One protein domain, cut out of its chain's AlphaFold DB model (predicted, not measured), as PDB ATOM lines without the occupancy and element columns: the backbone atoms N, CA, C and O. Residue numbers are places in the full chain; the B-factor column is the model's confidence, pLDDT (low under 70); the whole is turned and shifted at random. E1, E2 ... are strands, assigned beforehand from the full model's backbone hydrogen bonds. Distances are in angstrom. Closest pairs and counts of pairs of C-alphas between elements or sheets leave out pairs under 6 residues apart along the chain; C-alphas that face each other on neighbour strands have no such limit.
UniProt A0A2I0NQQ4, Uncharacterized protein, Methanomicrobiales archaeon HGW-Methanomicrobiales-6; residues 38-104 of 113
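AT A GLANCE: This is residues 38 to 104 of the 113 residues of an uncharacterized protein of Methanomicrobiales archaeon HGW-Methanomicrobiales-6 (UniProt A0A2I0NQQ4). Two small antiparallel sheets of three strands each make up this model, a short-stranded one of E1, E2 and E3 and a larger, strongly twisted one of E4, E5 and E6, joined by a winding stretch with no named element, residues 62 to 73. The long axis runs from the loop between E1 and E2, around Val 47, to the tip of the long hairpin of E4 and E5, around Gly 84. The printed part has 67 residues with no named helix and six named strands, E1 to E6 in that order along the chain; the sheet orders are E1 - E2 - E3 and E4 - E5 - E6. The class is all strand, though under half of the residues, 32 of 67, are in named elements. The whole is compact, with a radius of gyration of the C-alphas of 12.1 A, and only just elongated, with spans of 38 by 25 by 17 A.

IN THESE COORDINATES: E1 is residues 38 to 40, 6.3 A from first to last C-alpha, and begins with C-alpha 38 at (158.406, 222.552, 99.481). E2 is residues 50 to 53, 10.1 A long, and E3 is residues 59 to 61, 7.3 A long. E4, the longest strand by residues, holds residues 74 to 82 and measures 20.6 A; its C-alpha 74 is at (168.759, 227.459, 84.347). E4 bends by 64 degrees at residue 77. E5 is residues 86 to 93, 22.5 A long. E6 is residues 99 to 103, 13.9 A long, and ends with C-alpha 103 at (172.031, 214.120, 88.386).

HOW THE PARTS SIT: E1, E2 and E3 form a meander, each strand the antiparallel neighbour of the one before. E1 and E2 are a hairpin at 142 degrees between their directions; the C-alphas of Glu 39 and His 51, which face each other, are 4.4 A apart, and N 40 and O 50 are within hydrogen-bond range at 2.7 A. E2 and E3 are a hairpin at 135 degrees; the C-alphas of Gln 52 and Trp 59 face each other at 4.5 A, and N 51 and O 60 are 2.7 A apart. E1 and E3 are the edge strands of this sheet, and E2 is the inner one. Just after E3, residues 64 to 65 pair antiparallel with residues 60 to 61, which belong to E3. In the second sheet, E4, E5 and E6 form another meander, with E4 and E6 as edge strands and E5 as the inner strand. E4 and E5 are a hairpin at 155 degrees; the C-alphas of Gly 74 and Cys 93 face each other at 4.3 A, and N 75 and O 92 are 2.8 A apart, as are N 88 and O 80. E5 and E6 are a hairpin at 151 degrees; the C-alphas of Tyr 88 and Arg 103 face each other at 4.4 A, and N 91 and O 100 are 2.8 A apart. E1, E2 and E3 are each apart from E4, E5 and E6.

THE WHOLE: The two C-alphas farthest apart, those of Val 47 and Gly 84, are 39.1 A from each other, while those of Lys 38 and Met 104, the first and last printed, are 20.5 A apart. The printed part has no cut. The link from E3 to E4, 12 residues, is long; the link from E1 to E2, 9 residues, is short, and the other three are tight. The C-alphas of residues 62 to 73 lie 3 to 12 A from the mean of all C-alphas. The mean pLDDT of the printed part is 86.6, and seven residues, 42 to 48, are under 70.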
ATOM      1  N   LYS A  38     158.760 221.311  98.789       87.94
ATOM      2  CA  LYS A  38     158.406 222.552  99.481       87.94
ATOM      3  C   LYS A  38     158.479 223.720  98.520       87.94
ATOM      4  O   LYS A  38     159.452 223.846  97.786       87.94
ATOM      5  N   GLU A  39     157.481 224.584  98.560       86.62
ATOM      6  CA  GLU A  39     157.544 225.904  97.942       86.62
ATOM      7  C   GLU A  39     158.513 226.817  98.713       86.62
ATOM      8  O   GLU A  39     158.525 226.851  99.946       86.62
ATOM      9  N   ILE A  40     159.356 227.533  97.973       82.00
ATOM     10  CA  ILE A  40     160.356 228.469  98.477       82.00
ATOM     11  C   ILE A  40     160.202 229.800  97.746       82.00
ATOM     12  O   ILE A  40     160.389 229.903  96.534       82.00
ATOM     13  N   MET A  41     159.962 230.853  98.523       70.75
ATOM     14  CA  MET A  41     160.003 232.229  98.035       70.75
ATOM     15  C   MET A  41     161.452 232.721  98.035       70.75
ATOM     16  O   MET A  41     162.081 232.834  99.088       70.75
ATOM     17  N   THR A  42     162.007 232.991  96.854       66.75
ATOM     18  CA  THR A  42     163.387 233.480  96.727       66.75
ATOM     19  C   THR A  42     163.462 235.004  96.774       66.75
ATOM     20  O   THR A  42     162.507 235.709  96.460       66.75
ATOM     21  N   ALA A  43     164.627 235.528  97.165       59.12
ATOM     22  CA  ALA A  43     164.859 236.964  97.340       59.12
ATOM     23  C   ALA A  43     164.739 237.793  96.046       59.12
ATOM     24  O   ALA A  43     164.710 239.020  96.118       59.12
ATOM     25  N   ASN A  44     164.678 237.149  94.875       60.75
ATOM     26  CA  ASN A  44     164.387 237.804  93.605       60.75
ATOM     27  C   ASN A  44     162.973 237.391  93.157       60.75
ATOM     28  O   ASN A  44     162.830 236.383  92.463       60.75
ATOM     29  N   PRO A  45     161.920 238.124  93.562       53.59
ATOM     30  CA  PRO A  45     160.528 237.725  93.382       53.59
ATOM     31  C   PRO A  45     160.047 237.991  91.950       53.59
ATOM     32  O   PRO A  45     159.010 238.619  91.742       53.59
ATOM     33  N   ARG A  46     160.782 237.524  90.935       56.72
ATOM     34  CA  ARG A  46     160.308 237.522  89.545       56.72
ATOM     35  C   ARG A  46     159.194 236.480  89.360       56.72
ATOM     36  O   ARG A  46     159.316 235.614  88.527       56.72
ATOM     37  N   VAL A  47     158.098 236.599  90.110       56.03
ATOM     38  CA  VAL A  47     156.766 236.028  89.833       56.03
ATOM     39  C   VAL A  47     156.764 234.555  89.399       56.03
ATOM     40  O   VAL A  47     156.022 234.169  88.502       56.03
ATOM     41  N   HIS A  48     157.576 233.707  90.024       69.00
ATOM     42  CA  HIS A  48     157.411 232.265  89.887       69.00
ATOM     43  C   HIS A  48     157.706 231.574  91.211       69.00
ATOM     44  O   HIS A  48     158.687 231.874  91.896       69.00
ATOM     45  N   THR A  49     156.797 230.679  91.585       83.06
ATOM     46  CA  THR A  49     156.945 229.793  92.731       83.06
ATOM     47  C   THR A  49     158.038 228.784  92.403       83.06
ATOM     48  O   THR A  49     157.920 228.010  91.454       83.06
ATOM     49  N   VAL A  50     159.119 228.806  93.177       88.56
ATOM     50  CA  VAL A  50     160.191 227.817  93.066       88.56
ATOM     51  C   VAL A  50     159.966 226.761  94.129       88.56
ATOM     52  O   VAL A  50     159.679 227.066  95.283       88.56
ATOM     53  N   HIS A  51     160.134 225.509  93.755       89.88
ATOM     54  CA  HIS A  51     160.037 224.367  94.633       89.88
ATOM     55  C   HIS A  51     161.416 223.772  94.901       89.88
ATOM     56  O   HIS A  51     162.259 223.681  94.008       89.88
ATOM     57  N   GLN A  52     161.634 223.307  96.127       90.62
ATOM     58  CA  GLN A  52     162.760 222.456  96.478       90.62
ATOM     59  C   GLN A  52     162.256 221.074  96.867       90.62
ATOM     60  O   GLN A  52     161.441 220.907  97.774       90.62
ATOM     61  N   CYS A  53     162.811 220.062  96.217       89.44
ATOM     62  CA  CYS A  53     162.670 218.688  96.650       89.44
ATOM     63  C   CYS A  53     163.645 218.410  97.800       89.44
ATOM     64  O   CYS A  53     164.858 218.454  97.608       89.44
ATOM     65  N   LEU A  54     163.147 218.066  98.987       87.75
ATOM     66  CA  LEU A  54     164.005 217.734 100.131       87.75
ATOM     67  C   LEU A  54     164.645 216.340 100.041       87.75
ATOM     68  O   LEU A  54     165.606 216.078 100.758       87.75
ATOM     69  N   LYS A  55     164.155 215.458  99.158       85.25
ATOM     70  CA  LYS A  55     164.747 214.127  98.930       85.25
ATOM     71  C   LYS A  55     165.976 214.195  98.021       85.25
ATOM     72  O   LYS A  55     167.018 213.655  98.368       85.25
ATOM     73  N   CYS A  56     165.864 214.842  96.861       85.56
ATOM     74  CA  CYS A  56     166.957 214.952  95.887       85.56
ATOM     75  C   CYS A  56     167.699 216.298  95.946       85.56
ATOM     76  O   CYS A  56     168.702 216.478  95.264       85.56
ATOM     77  N   GLY A  57     167.218 217.255  96.743       86.88
ATOM     78  CA  GLY A  57     167.838 218.568  96.936       86.88
ATOM     79  C   GLY A  57     167.680 219.533  95.758       86.88
ATOM     80  O   GLY A  57     168.212 220.640  95.818       86.88
ATOM     81  N   HIS A  58     166.987 219.139  94.687       89.81
ATOM     82  CA  HIS A  58     166.881 219.931  93.463       89.81
ATOM     83  C   HIS A  58     165.837 221.036  93.575       89.81
ATOM     84  O   HIS A  58     164.792 220.862  94.202       89.81
ATOM     85  N   TRP A  59     166.154 222.156  92.930       91.94
ATOM     86  CA  TRP A  59     165.313 223.337  92.833       91.94
ATOM     87  C   TRP A  59     164.690 223.374  91.441       91.94
ATOM     88  O   TRP A  59     165.391 223.148  90.450       91.94
ATOM     89  N   PHE A  60     163.389 223.620  91.358       90.69
ATOM     90  CA  PHE A  60     162.654 223.643  90.097       90.69
ATOM     91  C   PHE A  60     161.406 224.511  90.167       90.69
ATOM     92  O   PHE A  60     160.876 224.756  91.242       90.69
ATOM     93  N   ASP A  61     160.930 224.941  89.013       87.50
ATOM     94  CA  ASP A  61     159.638 225.592  88.820       87.50
ATOM     95  C   ASP A  61     158.862 224.875  87.698       87.50
ATOM     96  O   ASP A  61     159.185 223.748  87.307       87.50
ATOM     97  N   ASP A  62     157.828 225.527  87.176       83.00
ATOM     98  CA  ASP A  62     157.044 225.067  86.028       83.00
ATOM     99  C   ASP A  62     157.845 225.007  84.712       83.00
ATOM    100  O   ASP A  62     157.460 224.296  83.783       83.00
ATOM    101  N   ARG A  63     158.974 225.719  84.625       84.00
ATOM    102  CA  ARG A  63     159.869 225.781  83.457       84.00
ATOM    103  C   ARG A  63     161.004 224.764  83.543       84.00
ATOM    104  O   ARG A  63     161.655 224.500  82.531       84.00
ATOM    105  N   GLY A  64     161.237 224.184  84.719       88.19
ATOM    106  CA  GLY A  64     162.207 223.123  84.949       88.19
ATOM    107  C   GLY A  64     163.263 223.508  85.991       88.19
ATOM    108  O   GLY A  64     162.927 224.086  87.020       88.19
ATOM    109  N   PRO A  65     164.542 223.138  85.796       91.50
ATOM    110  CA  PRO A  65     165.619 223.405  86.750       91.50
ATOM    111  C   PRO A  65     165.778 224.883  87.129       91.50
ATOM    112  O   PRO A  65     166.052 225.733  86.278       91.50
ATOM    113  N   ALA A  66     165.714 225.169  88.428       91.81
ATOM    114  CA  ALA A  66     165.913 226.500  88.987       91.81
ATOM    115  C   ALA A  66     167.271 226.611  89.689       91.81
ATOM    116  O   ALA A  66     167.797 225.663  90.276       91.81
ATOM    117  N   CYS A  67     167.853 227.807  89.646       92.56
ATOM    118  CA  CYS A  67     169.119 228.081  90.299       92.56
ATOM    119  C   CYS A  67     168.963 228.021  91.829       92.56
ATOM    120  O   CYS A  67     168.173 228.792  92.381       92.56
ATOM    121  N   PRO A  68     169.782 227.234  92.548       90.44
ATOM    122  CA  PRO A  68     169.694 227.133  94.008       90.44
ATOM    123  C   PRO A  68     170.091 228.427  94.739       90.44
ATOM    124  O   PRO A  68     169.861 228.561  95.936       90.44
ATOM    125  N   ARG A  69     170.714 229.387  94.040       89.62
ATOM    126  CA  ARG A  69     171.157 230.655  94.633       89.62
ATOM    127  C   ARG A  69     170.079 231.736  94.606       89.62
ATOM    128  O   ARG A  69     169.990 232.525  95.539       89.62
ATOM    129  N   CYS A  70     169.327 231.829  93.513       88.56
ATOM    130  CA  CYS A  70     168.415 232.951  93.279       88.56
ATOM    131  C   CYS A  70     167.042 232.546  92.740       88.56
ATOM    132  O   CYS A  70     166.246 233.429  92.446       88.56
ATOM    133  N   GLY A  71     166.777 231.250  92.561       88.94
ATOM    134  CA  GLY A  71     165.501 230.731  92.065       88.94
ATOM    135  C   GLY A  71     165.249 230.934  90.571       88.94
ATOM    136  O   GLY A  71     164.278 230.414  90.044       88.94
ATOM    137  N   SER A  72     166.098 231.673  89.858       90.25
ATOM    138  CA  SER A  72     165.887 231.946  88.431       90.25
ATOM    139  C   SER A  72     166.153 230.707  87.561       90.25
ATOM    140  O   SER A  72     167.004 229.896  87.943       90.25
ATOM    141  N   PRO A  73     165.510 230.577  86.383       90.88
ATOM    142  CA  PRO A  73     165.690 229.422  85.504       90.88
ATOM    143  C   PRO A  73     167.151 229.171  85.108       90.88
ATOM    144  O   PRO A  73     167.958 230.104  84.981       90.88
ATOM    145  N   GLY A  74     167.486 227.895  84.914       92.12
ATOM    146  CA  GLY A  74     168.759 227.459  84.347       92.12
ATOM    147  C   GLY A  74     168.672 227.155  82.856       92.12
ATOM    148  O   GLY A  74     167.767 226.464  82.401       92.12
ATOM    149  N   GLU A  75     169.671 227.600  82.104       94.88
ATOM    150  CA  GLU A  75     169.923 227.187  80.726       94.88
ATOM    151  C   GLU A  75     170.795 225.926  80.720       94.88
ATOM    152  O   GLU A  75     171.857 225.910  81.345       94.88
ATOM    153  N   LEU A  76     170.359 224.872  80.022       95.62
ATOM    154  CA  LEU A  76     171.126 223.633  79.872       95.62
ATOM    155  C   LEU A  76     172.361 223.881  78.995       95.62
ATOM    156  O   LEU A  76     172.237 224.261  77.834       95.62
ATOM    157  N   LEU A  77     173.545 223.610  79.536       97.00
ATOM    158  CA  LEU A  77     174.813 223.689  78.806       97.00
ATOM    159  C   LEU A  77     175.187 222.364  78.136       97.00
ATOM    160  O   LEU A  77     175.875 222.354  77.120       97.00
ATOM    161  N   GLY A  78     174.749 221.247  78.710       94.81
ATOM    162  CA  GLY A  78     175.024 219.917  78.189       94.81
ATOM    163  C   GLY A  78     175.033 218.861  79.281       94.81
ATOM    164  O   GLY A  78     174.796 219.150  80.455       94.81
ATOM    165  N   ASN A  79     175.327 217.631  78.870       94.44
ATOM    166  CA  ASN A  79     175.396 216.484  79.761       94.44
ATOM    167  C   ASN A  79     176.849 216.047  79.939       94.44
ATOM    168  O   ASN A  79     177.618 216.015  78.980       94.44
ATOM    169  N   VAL A  80     177.209 215.695  81.167       91.62
ATOM    170  CA  VAL A  80     178.512 215.156  81.543       91.62
ATOM    171  C   VAL A  80     178.294 213.741  82.048       91.62
ATOM    172  O   VAL A  80     177.573 213.533  83.024       91.62
ATOM    173  N   ASP A  81     178.910 212.769  81.384       91.38
ATOM    174  CA  ASP A  81     178.985 211.408  81.901       91.38
ATOM    175  C   ASP A  81     180.153 211.313  82.887       91.38
ATOM    176  O   ASP A  81     181.304 211.591  82.537       91.38
ATOM    177  N   ALA A  82     179.846 210.972  84.135       84.94
ATOM    178  CA  ALA A  82     180.833 210.728  85.169       84.94
ATOM    179  C   ALA A  82     180.953 209.207  85.365       84.94
ATOM    180  O   ALA A  82     180.041 208.599  85.946       84.94
ATOM    181  N   PRO A  83     182.060 208.578  84.921       86.50
ATOM    182  CA  PRO A  83     182.239 207.135  85.027       86.50
ATOM    183  C   PRO A  83     182.024 206.643  86.463       86.50
ATOM    184  O   PRO A  83     182.669 207.112  87.397       86.50
ATOM    185  N   GLY A  84     181.090 205.707  86.642       83.62
ATOM    186  CA  GLY A  84     180.727 205.152  87.953       83.62
ATOM    187  C   GLY A  84     179.749 205.991  88.791       83.62
ATOM    188  O   GLY A  84     179.263 205.499  89.807       83.62
ATOM    189  N   CYS A  85     179.409 207.216  88.377       80.75
ATOM    190  CA  CYS A  85     178.462 208.096  89.078       80.75
ATOM    191  C   CYS A  85     177.182 208.383  88.266       80.75
ATOM    192  O   CYS A  85     176.136 208.687  88.854       80.75
ATOM    193  N   GLY A  86     177.246 208.212  86.944       86.38
ATOM    194  CA  GLY A  86     176.136 208.392  86.010       86.38
ATOM    195  C   GLY A  86     176.174 209.740  85.293       86.38
ATOM    196  O   GLY A  86     177.163 210.472  85.357       86.38
ATOM    197  N   MET A  87     175.076 210.067  84.612       90.00
ATOM    198  CA  MET A  87     174.974 211.264  83.782       90.00
ATOM    199  C   MET A  87     174.449 212.466  84.569       90.00
ATOM    200  O   MET A  87     173.478 212.374  85.325       90.00
ATOM    201  N   TYR A  88     175.077 213.614  84.354       91.12
ATOM    202  CA  TYR A  88     174.717 214.883  84.970       91.12
ATOM    203  C   TYR A  88     174.374 215.902  83.895       91.12
ATOM    204  O   TYR A  88     175.150 216.100  82.968       91.12
ATOM    205  N   ALA A  89     173.253 216.596  84.039       92.62
ATOM    206  CA  ALA A  89     172.993 217.809  83.281       92.62
ATOM    207  C   ALA A  89     173.680 218.996  83.958       92.62
ATOM    208  O   ALA A  89     173.562 219.182  85.172       92.62
ATOM    209  N   GLN A  90     174.375 219.813  83.178       95.94
ATOM    210  CA  GLN A  90     174.987 221.055  83.629       95.94
ATOM    211  C   GLN A  90     174.163 222.250  83.162       95.94
ATOM    212  O   GLN A  90     173.777 222.325  81.999       95.94
ATOM    213  N   TYR A  91     173.960 223.212  84.056       96.19
ATOM    214  CA  TYR A  91     173.175 224.411  83.807       96.19
ATOM    215  C   TYR A  91     173.946 225.676  84.158       96.19
ATOM    216  O   TYR A  91     174.795 225.678  85.054       96.19
ATOM    217  N   ARG A  92     173.582 226.776  83.501       97.25
ATOM    218  CA  ARG A  92     173.948 228.143  83.878       97.25
ATOM    219  C   ARG A  92     172.688 228.918  84.230       97.25
ATOM    220  O   ARG A  92     171.750 228.961  83.447       97.25
ATOM    221  N   CYS A  93     172.666 229.566  85.390       94.00
ATOM    222  CA  CYS A  93     171.571 230.461  85.750       94.00
ATOM    223  C   CYS A  93     171.493 231.657  84.790       94.00
ATOM    224  O   CYS A  93     172.492 232.358  84.611       94.00
ATOM    225  N   CYS A  94     170.304 231.926  84.250       91.50
ATOM    226  CA  CYS A  94     170.079 233.020  83.302       91.50
ATOM    227  C   CYS A  94     170.249 234.420  83.917       91.50
ATOM    228  O   CYS A  94     170.550 235.364  83.198       91.50
ATOM    229  N   GLU A  95     170.069 234.564  85.233       90.75
ATOM    230  CA  GLU A  95     170.135 235.866  85.915       90.75
ATOM    231  C   GLU A  95     171.492 236.090  86.596       90.75
ATOM    232  O   GLU A  95     172.159 237.089  86.349       90.75
ATOM    233  N   CYS A  96     171.939 235.161  87.451       92.44
ATOM    234  CA  CYS A  96     173.164 235.358  88.237       92.44
ATOM    235  C   CYS A  96     174.417 234.694  87.645       92.44
ATOM    236  O   CYS A  96     175.494 234.796  88.236       92.44
ATOM    237  N   GLY A  97     174.289 233.960  86.535       93.44
ATOM    238  CA  GLY A  97     175.397 233.240  85.896       93.44
ATOM    239  C   GLY A  97     175.945 232.048  86.691       93.44
ATOM    240  O   GLY A  97     176.885 231.399  86.239       93.44
ATOM    241  N   HIS A  98     175.383 231.733  87.863       95.12
ATOM    242  CA  HIS A  98     175.824 230.608  88.685       95.12
ATOM    243  C   HIS A  98     175.621 229.278  87.952       95.12
ATOM    244  O   HIS A  98     174.513 228.977  87.501       95.12
ATOM    245  N   GLY A  99     176.694 228.493  87.848       95.38
ATOM    246  CA  GLY A  99     176.648 227.139  87.311       95.38
ATOM    247  C   GLY A  99     176.152 226.145  88.359       95.38
ATOM    248  O   GLY A  99     176.562 226.217  89.514       95.38
ATOM    249  N   PHE A 100     175.293 225.213  87.961       94.56
ATOM    250  CA  PHE A 100     174.818 224.130  88.823       94.56
ATOM    251  C   PHE A 100     174.628 222.842  88.015       94.56
ATOM    252  O   PHE A 100     174.504 222.884  86.793       94.56
ATOM    253  N   ILE A 101     174.652 221.688  88.685       92.25
ATOM    254  CA  ILE A 101     174.519 220.372  88.046       92.25
ATOM    255  C   ILE A 101     173.375 219.583  88.673       92.25
ATOM    256  O   ILE A 101     173.152 219.652  89.882       92.25
ATOM    257  N   LEU A 102     172.673 218.815  87.849       89.81
ATOM    258  CA  LEU A 102     171.624 217.896  88.269       89.81
ATOM    259  C   LEU A 102     171.996 216.490  87.836       89.81
ATOM    260  O   LEU A 102     172.386 216.275  86.691       89.81
ATOM    261  N   ARG A 103     171.860 215.525  88.742       88.12
ATOM    262  CA  ARG A 103     172.031 214.120  88.386       88.12
ATOM    263  C   ARG A 103     170.767 213.656  87.673       88.12
ATOM    264  O   ARG A 103     169.676 213.790  88.221       88.12
ATOM    265  N   MET A 104     170.905 213.103  86.474       82.19
ATOM    266  CA  MET A 104     169.790 212.416  85.835       82.19
ATOM    267  C   MET A 104     169.658 211.049  86.504       82.19
ATOM    268  O   MET A 104     170.561 210.218  86.406       82.19
TER     269      MET A 104